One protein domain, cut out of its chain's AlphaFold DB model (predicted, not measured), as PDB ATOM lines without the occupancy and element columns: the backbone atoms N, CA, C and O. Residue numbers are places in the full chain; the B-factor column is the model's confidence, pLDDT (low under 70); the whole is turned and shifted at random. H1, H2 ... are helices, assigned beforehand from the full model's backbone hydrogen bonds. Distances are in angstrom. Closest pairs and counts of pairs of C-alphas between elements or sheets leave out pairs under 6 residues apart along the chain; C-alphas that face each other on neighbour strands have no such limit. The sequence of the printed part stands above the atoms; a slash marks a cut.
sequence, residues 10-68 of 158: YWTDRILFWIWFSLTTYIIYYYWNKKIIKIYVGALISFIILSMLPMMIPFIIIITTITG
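AT A GLANCE: This is residues 10 to 68 of the 158 residues of an uncharacterized protein of Thalassobius sp (UniProt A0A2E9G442). Three helices make a flat, open, three-sided frame: the long H1 is one side, H2 comes near it at one end so that the two spread as a V, and the short H3 spans the open end, from near the end of H2 back to the start of H1. The middle of the frame is empty, and residues 42 to 47 of H2 stand free. The printed part has 59 residues with three named helices, in the order H1, H2, H3, and no named strand; the class is all helix. The whole is loose, with a radius of gyration of the C-alphas of 13.4 A, and spans 35 by 28 by 12 A.

IN THESE COORDINATES: H1, residues 10 to 30, is the longest helix, 30.1 A from C-alpha 10 at (26.659, -31.534, -42.878) to C-alpha 30 at (54.662, -34.106, -32.052). H2, residues 35 to 50, measures 22.5 A. H3, residues 57 to 67, measures 15.2 A and ends with C-alpha 67 at (29.613, -41.785, -43.284).

HOW THE PARTS SIT: H1 touches H3 with residues 10 to 14 alone; the closest C-alphas, of Arg 14 and Thr 65, are 6.5 A apart. Their lines are about perpendicular, at 84 degrees. H1 and H2 are close but not clearly touching, the closest C-alphas being those of Ile 28 and Ile 37, 6.4 A apart. They run opposite ways at a steep tilt of 36 degrees, only just steep. H2 and H3 are close but not clearly touching, with the closest C-alphas, of Ile 48 and Phe 59, 7.7 A apart; their lines are about perpendicular, at 77 degrees. In H1, H2 and H3 every O i to N i+4 pair is within hydrogen-bond range.

THE WHOLE: The two C-alphas farthest apart, of Tyr 10 and Asn 33, are 36.0 A apart, while those of Tyr 10 and Gly 68 are 7.8 A apart. The printed part has no cut. The link from H1 to H2 is tight, and that from H2 to H3 is short. The mean pLDDT of the printed part is 81.4; residues 10 to 12, 54 to 55, 57 to 58 and 64 to 68 are under 70.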
ATOM      1  N   TYR A  10      25.834 -30.390 -42.518       56.00
ATOM      2  CA  TYR A  10      26.659 -31.534 -42.878       56.00
ATOM      3  C   TYR A  10      28.120 -31.222 -43.259       56.00
ATOM      4  O   TYR A  10      29.033 -31.905 -42.797       56.00
ATOM      5  N   TRP A  11      28.376 -30.220 -44.111       61.66
ATOM      6  CA  TRP A  11      29.759 -29.903 -44.492       61.66
ATOM      7  C   TRP A  11      30.497 -29.230 -43.346       61.66
ATOM      8  O   TRP A  11      31.670 -29.525 -43.143       61.66
ATOM      9  N   THR A  12      29.820 -28.377 -42.581       69.88
ATOM     10  CA  THR A  12      30.409 -27.721 -41.413       69.88
ATOM     11  C   THR A  12      30.811 -28.742 -40.354       69.88
ATOM     12  O   THR A  12      31.967 -28.742 -39.938       69.88
ATOM     13  N   ASP A  13      29.910 -29.654 -39.980       70.75
ATOM     14  CA  ASP A  13      30.181 -30.704 -38.993       70.75
ATOM     15  C   ASP A  13      31.318 -31.628 -39.450       70.75
ATOM     16  O   ASP A  13      32.227 -31.946 -38.681       70.75
ATOM     17  N   ARG A  14      31.341 -31.993 -40.738       74.69
ATOM     18  CA  ARG A  14      32.395 -32.839 -41.306       74.69
ATOM     19  C   ARG A  14      33.744 -32.117 -41.386       74.69
ATOM     20  O   ARG A  14      34.760 -32.708 -41.032       74.69
ATOM     21  N   ILE A  15      33.783 -30.858 -41.826       83.69
ATOM     22  CA  ILE A  15      35.016 -30.052 -41.866       83.69
ATOM     23  C   ILE A  15      35.560 -29.856 -40.451       83.69
ATOM     24  O   ILE A  15      36.759 -30.028 -40.233       83.69
ATOM     25  N   LEU A  16      34.688 -29.548 -39.487       84.69
ATOM     26  CA  LEU A  16      35.063 -29.384 -38.087       84.69
ATOM     27  C   LEU A  16      35.638 -30.684 -37.516       84.69
ATOM     28  O   LEU A  16      36.691 -30.653 -36.879       84.69
ATOM     29  N   PHE A  17      34.998 -31.821 -37.806       82.88
ATOM     30  CA  PHE A  17      35.496 -33.138 -37.423       82.88
ATOM     31  C   PHE A  17      36.886 -33.414 -38.007       82.88
ATOM     32  O   PHE A  17      37.789 -33.786 -37.261       82.88
ATOM     33  N   TRP A  18      37.098 -33.186 -39.308       87.25
ATOM     34  CA  TRP A  18      38.402 -33.411 -39.945       87.25
ATOM     35  C   TRP A  18      39.488 -32.476 -39.414       87.25
ATOM     36  O   TRP A  18      40.594 -32.934 -39.141       87.25
ATOM     37  N   ILE A  19      39.180 -31.194 -39.202       91.69
ATOM     38  CA  ILE A  19      40.112 -30.232 -38.595       91.69
ATOM     39  C   ILE A  19      40.517 -30.688 -37.196       91.69
ATOM     40  O   ILE A  19      41.708 -30.740 -36.881       91.69
ATOM     41  N   TRP A  20      39.541 -31.055 -36.365       91.06
ATOM     42  CA  TRP A  20      39.799 -31.546 -35.019       91.06
ATOM     43  C   TRP A  20      40.606 -32.851 -35.038       91.06
ATOM     44  O   TRP A  20      41.578 -32.988 -34.294       91.06
ATOM     45  N   PHE A  21      40.270 -33.788 -35.925       89.44
ATOM     46  CA  PHE A  21      40.957 -35.072 -36.057       89.44
ATOM     47  C   PHE A  21      42.411 -34.917 -36.532       89.44
ATOM     48  O   PHE A  21      43.326 -35.534 -35.982       89.44
ATOM     49  N   SER A  22      42.662 -34.046 -37.511       92.88
ATOM     50  CA  SER A  22      44.020 -33.722 -37.955       92.88
ATOM     51  C   SER A  22      44.828 -33.040 -36.852       92.88
ATOM     52  O   SER A  22      45.976 -33.416 -36.617       92.88
ATOM     53  N   LEU A  23      44.231 -32.082 -36.133       91.75
ATOM     54  CA  LEU A  23      44.908 -31.361 -35.054       91.75
ATOM     55  C   LEU A  23      45.264 -32.289 -33.885       91.75
ATOM     56  O   LEU A  23      46.391 -32.260 -33.390       91.75
ATOM     57  N   THR A  24      44.330 -33.141 -33.463       90.75
ATOM     58  CA  THR A  24      44.560 -34.122 -32.390       90.75
ATOM     59  C   THR A  24      45.644 -35.122 -32.773       90.75
ATOM     60  O   THR A  24      46.567 -35.346 -31.990       90.75
ATOM     61  N   THR A  25      45.611 -35.648 -34.000       91.56
ATOM     62  CA  THR A  25      46.646 -36.559 -34.512       91.56
ATOM     63  C   THR A  25      48.022 -35.884 -34.546       91.56
ATOM     64  O   THR A  25      49.014 -36.472 -34.110       91.56
ATOM     65  N   TYR A  26      48.090 -34.625 -34.992       93.94
ATOM     66  CA  TYR A  26      49.327 -33.845 -35.024       93.94
ATOM     67  C   TYR A  26      49.918 -33.618 -33.624       93.94
ATOM     68  O   TYR A  26      51.111 -33.842 -33.413       93.94
ATOM     69  N   ILE A  27      49.086 -33.236 -32.647       90.25
ATOM     70  CA  ILE A  27      49.511 -33.036 -31.252       90.25
ATOM     71  C   ILE A  27      50.076 -34.335 -30.670       90.25
ATOM     72  O   ILE A  27      51.129 -34.315 -30.029       90.25
ATOM     73  N   ILE A  28      49.402 -35.464 -30.911       91.38
ATOM     74  CA  ILE A  28      49.837 -36.781 -30.432       91.38
ATOM     75  C   ILE A  28      51.205 -37.146 -31.022       91.38
ATOM     76  O   ILE A  28      52.092 -37.557 -30.273       91.38
ATOM     77  N   TYR A  29      51.397 -36.958 -32.332       92.31
ATOM     78  CA  TYR A  29      52.664 -37.251 -33.004       92.31
ATOM     79  C   TYR A  29      53.811 -36.372 -32.489       92.31
ATOM     80  O   TYR A  29      54.861 -36.884 -32.102       92.31
ATOM     81  N   TYR A  30      53.607 -35.053 -32.424       93.12
ATOM     82  CA  TYR A  30      54.662 -34.106 -32.052       93.12
ATOM     83  C   TYR A  30      55.092 -34.235 -30.581       93.12
ATOM     84  O   TYR A  30      56.275 -34.140 -30.256       93.12
ATOM     85  N   TYR A  31      54.149 -34.487 -29.670       91.56
ATOM     86  CA  TYR A  31      54.419 -34.532 -28.230       91.56
ATOM     87  C   TYR A  31      54.469 -35.956 -27.647       91.56
ATOM     88  O   TYR A  31      54.432 -36.112 -26.425       91.56
ATOM     89  N   TRP A  32      54.629 -36.997 -28.472       87.88
ATOM     90  CA  TRP A  32      54.601 -38.414 -28.061       87.88
ATOM     91  C   TRP A  32      55.501 -38.767 -26.857       87.88
ATOM     92  O   TRP A  32      55.185 -39.637 -26.041       87.88
ATOM     93  N   ASN A  33      56.608 -38.042 -26.690       89.12
ATOM     94  CA  ASN A  33      57.559 -38.245 -25.594       89.12
ATOM     95  C   ASN A  33      57.056 -37.749 -24.222       89.12
ATOM     96  O   ASN A  33      57.643 -38.081 -23.190       89.12
ATOM     97  N   LYS A  34      55.978 -36.958 -24.161       92.25
ATOM     98  CA  LYS A  34      55.429 -36.425 -22.907       92.25
ATOM     99  C   LYS A  34      54.443 -37.417 -22.284       92.25
ATOM    100  O   LYS A  34      53.496 -37.863 -22.922       92.25
ATOM    101  N   LYS A  35      54.593 -37.694 -20.983       88.88
ATOM    102  CA  LYS A  35      53.662 -38.568 -20.234       88.88
ATOM    103  C   LYS A  35      52.208 -38.071 -20.272       88.88
ATOM    104  O   LYS A  35      51.296 -38.888 -20.313       88.88
ATOM    105  N   ILE A  36      52.001 -36.752 -20.321       89.19
ATOM    106  CA  ILE A  36      50.672 -36.119 -20.394       89.19
ATOM    107  C   ILE A  36      49.910 -36.559 -21.654       89.19
ATOM    108  O   ILE A  36      48.715 -36.819 -21.585       89.19
ATOM    109  N   ILE A  37      50.603 -36.728 -22.783       91.31
ATOM    110  CA  ILE A  37      49.991 -37.155 -24.051       91.31
ATOM    111  C   ILE A  37      49.481 -38.587 -23.954       91.31
ATOM    112  O   ILE A  37      48.396 -38.887 -24.436       91.31
ATOM    113  N   LYS A  38      50.216 -39.466 -23.268       88.50
ATOM    114  CA  LYS A  38      49.777 -40.851 -23.048       88.50
ATOM    115  C   LYS A  38      48.486 -40.910 -22.227       88.50
ATOM    116  O   LYS A  38      47.600 -41.694 -22.551       88.50
ATOM    117  N   ILE A  39      48.362 -40.052 -21.209       92.44
ATOM    118  CA  ILE A  39      47.128 -39.915 -20.418       92.44
ATOM    119  C   ILE A  39      46.000 -39.358 -21.290       92.44
ATOM    120  O   ILE A  39      44.896 -39.889 -21.256       92.44
ATOM    121  N   TYR A  40      46.279 -38.334 -22.100       91.31
ATOM    122  CA  TYR A  40      45.302 -37.753 -23.020       91.31
ATOM    123  C   TYR A  40      44.749 -38.788 -24.009       91.31
ATOM    124  O   TYR A  40      43.535 -38.905 -24.145       91.31
ATOM    125  N   VAL A  41      45.613 -39.597 -24.632       90.56
ATOM    126  CA  VAL A  41      45.201 -40.689 -25.532       90.56
ATOM    127  C   VAL A  41      44.352 -41.725 -24.792       90.56
ATOM    128  O   VAL A  41      43.306 -42.132 -25.291       90.56
ATOM    129  N   GLY A  42      44.759 -42.116 -23.578       91.94
ATOM    130  CA  GLY A  42      43.983 -43.033 -22.742       91.94
ATOM    131  C   GLY A  42      42.599 -42.483 -22.382       91.94
ATOM    132  O   GLY A  42      41.610 -43.209 -22.459       91.94
ATOM    133  N   ALA A  43      42.507 -41.191 -22.056       91.75
ATOM    134  CA  ALA A  43      41.237 -40.518 -21.806       91.75
ATOM    135  C   ALA A  43      40.353 -40.508 -23.060       91.75
ATOM    136  O   ALA A  43      39.170 -40.809 -22.962       91.75
ATOM    137  N   LEU A  44      40.929 -40.240 -24.234       89.00
ATOM    138  CA  LEU A  44      40.227 -40.248 -25.521       89.00
ATOM    139  C   LEU A  44      39.579 -41.612 -25.804       89.00
ATOM    140  O   LEU A  44      38.396 -41.682 -26.124       89.00
ATOM    141  N   ILE A  45      40.328 -42.700 -25.597       88.25
ATOM    142  CA  ILE A  45      39.823 -44.075 -25.736       88.25
ATOM    143  C   ILE A  45      38.736 -44.365 -24.693       88.25
ATOM    144  O   ILE A  45      37.686 -44.909 -25.028       88.25
ATOM    145  N   SER A  46      38.959 -43.969 -23.436       89.00
ATOM    146  CA  SER A  46      37.990 -44.164 -22.354       89.00
ATOM    147  C   SER A  46      36.672 -43.440 -22.633       89.00
ATOM    148  O   SER A  46      35.613 -44.036 -22.480       89.00
ATOM    149  N   PHE A  47      36.712 -42.200 -23.131       86.56
ATOM    150  CA  PHE A  47      35.514 -41.455 -23.528       86.56
ATOM    151  C   PHE A  47      34.751 -42.141 -24.660       86.56
ATOM    152  O   PHE A  47      33.524 -42.173 -24.616       86.56
ATOM    153  N   ILE A  48      35.445 -42.730 -25.638       83.19
ATOM    154  CA  ILE A  48      34.802 -43.491 -26.719       83.19
ATOM    155  C   ILE A  48      34.094 -44.732 -26.158       83.19
ATOM    156  O   ILE A  48      32.943 -44.987 -26.499       83.19
ATOM    157  N   ILE A  49      34.745 -45.480 -25.263       84.81
ATOM    158  CA  ILE A  49      34.156 -46.677 -24.641       84.81
ATOM    159  C   ILE A  49      32.986 -46.294 -23.727       84.81
ATOM    160  O   ILE A  49      31.924 -46.911 -23.769       84.81
ATOM    161  N   LEU A  50      33.143 -45.241 -22.926       82.56
ATOM    162  CA  LEU A  50      32.107 -44.753 -22.021       82.56
ATOM    163  C   LEU A  50      30.905 -44.197 -22.796       82.56
ATOM    164  O   LEU A  50      29.765 -44.376 -22.380       82.56
ATOM    165  N   SER A  51      31.150 -43.605 -23.967       75.56
ATOM    166  CA  SER A  51      30.124 -43.192 -24.926       75.56
ATOM    167  C   SER A  51      29.315 -44.373 -25.483       75.56
ATOM    168  O   SER A  51      28.213 -44.156 -25.980       75.56
ATOM    169  N   MET A  52      29.813 -45.611 -25.427       74.25
ATOM    170  CA  MET A  52      29.059 -46.793 -25.868       74.25
ATOM    171  C   MET A  52      28.120 -47.348 -24.787       74.25
ATOM    172  O   MET A  52      27.176 -48.058 -25.119       74.25
ATOM    173  N   LEU A  53      28.366 -47.035 -23.511       75.94
ATOM    174  CA  LEU A  53      27.776 -47.738 -22.366       75.94
ATOM    175  C   LEU A  53      26.307 -47.384 -22.042       75.94
ATOM    176  O   LEU A  53      25.542 -48.312 -21.796       75.94
ATOM    177  N   PRO A  54      25.868 -46.107 -22.015       65.88
ATOM    178  CA  PRO A  54      24.516 -45.791 -21.542       65.88
ATOM    179  C   PRO A  54      23.438 -45.924 -22.628       65.88
ATOM    180  O   PRO A  54      22.306 -46.290 -22.338       65.88
ATOM    181  N   MET A  55      23.770 -45.636 -23.884       65.38
ATOM    182  CA  MET A  55      22.886 -45.758 -25.047       65.38
ATOM    183  C   MET A  55      23.785 -45.413 -26.229       65.38
ATOM    184  O   MET A  55      24.280 -44.299 -26.233       65.38
ATOM    185  N   MET A  56      24.043 -46.285 -27.207       72.12
ATOM    186  CA  MET A  56      24.993 -46.050 -28.324       72.12
ATOM    187  C   MET A  56      24.757 -44.763 -29.164       72.12
ATOM    188  O   MET A  56      25.423 -44.554 -30.168       72.12
ATOM    189  N   ILE A  57      23.829 -43.885 -28.782       68.81
ATOM    190  CA  ILE A  57      23.481 -42.594 -29.380       68.81
ATOM    191  C   ILE A  57      24.706 -41.758 -29.788       68.81
ATOM    192  O   ILE A  57      24.851 -41.514 -30.984       68.81
ATOM    193  N   PRO A  58      25.603 -41.323 -28.879       69.50
ATOM    194  CA  PRO A  58      26.769 -40.532 -29.272       69.50
ATOM    195  C   PRO A  58      27.682 -41.281 -30.252       69.50
ATOM    196  O   PRO A  58      28.222 -40.668 -31.167       69.50
ATOM    197  N   PHE A  59      27.775 -42.610 -30.158       72.88
ATOM    198  CA  PHE A  59      28.515 -43.420 -31.128       72.88
ATOM    199  C   PHE A  59      27.851 -43.438 -32.518       72.88
ATOM    200  O   PHE A  59      28.530 -43.272 -33.530       72.88
ATOM    201  N   ILE A  60      26.523 -43.562 -32.588       71.31
ATOM    202  CA  ILE A  60      25.769 -43.524 -33.850       71.31
ATOM    203  C   ILE A  60      25.844 -42.124 -34.479       71.31
ATOM    204  O   ILE A  60      25.995 -42.014 -35.693       71.31
ATOM    205  N   ILE A  61      25.807 -41.050 -33.681       71.88
ATOM    206  CA  ILE A  61      25.989 -39.670 -34.165       71.88
ATOM    207  C   ILE A  61      27.371 -39.505 -34.812       71.88
ATOM    208  O   ILE A  61      27.479 -38.967 -35.913       71.88
ATOM    209  N   ILE A  62      28.425 -40.027 -34.179       72.44
ATOM    210  CA  ILE A  62      29.783 -39.990 -34.739       72.44
ATOM    211  C   ILE A  62      29.841 -40.762 -36.064       72.44
ATOM    212  O   ILE A  62      30.312 -40.220 -37.061       72.44
ATOM    213  N   ILE A  63      29.317 -41.994 -36.113       71.31
ATOM    214  CA  ILE A  63      29.317 -42.805 -37.343       71.31
ATOM    215  C   ILE A  63      28.552 -42.108 -38.464       71.31
ATOM    216  O   ILE A  63      29.088 -41.974 -39.558       71.31
ATOM    217  N   THR A  64      27.330 -41.647 -38.201       66.31
ATOM    218  CA  THR A  64      26.475 -41.009 -39.216       66.31
ATOM    219  C   THR A  64      27.087 -39.718 -39.759       66.31
ATOM    220  O   THR A  64      27.011 -39.472 -40.962       66.31
ATOM    221  N   THR A  65      27.786 -38.949 -38.918       66.75
ATOM    222  CA  THR A  65      28.544 -37.757 -39.341       66.75
ATOM    223  C   THR A  65      29.742 -38.131 -40.223       66.75
ATOM    224  O   THR A  65      30.027 -37.470 -41.227       66.75
ATOM    225  N   ILE A  66      30.438 -39.225 -39.888       68.75
ATOM    226  CA  ILE A  66      31.572 -39.730 -40.674       68.75
ATOM    227  C   ILE A  66      31.097 -40.265 -42.026       68.75
ATOM    228  O   ILE A  66      31.669 -39.902 -43.052       68.75
ATOM    229  N   THR A  67      30.054 -41.095 -42.065       65.50
ATOM    230  CA  THR A  67      29.613 -41.785 -43.284       65.50
ATOM    231  C   THR A  67      28.723 -40.927 -44.181       65.50
ATOM    232  O   THR A  67      28.731 -41.125 -45.393       65.50
ATOM    233  N   GLY A  68      28.001 -39.945 -43.633       59.25
ATOM    234  CA  GLY A  68      27.012 -39.169 -44.391       59.25
ATOM    235  C   GLY A  68      25.824 -40.011 -44.857       59.25
ATOM    236  O   GLY A  68      25.263 -39.789 -45.927       59.25
TER     237      GLY A  68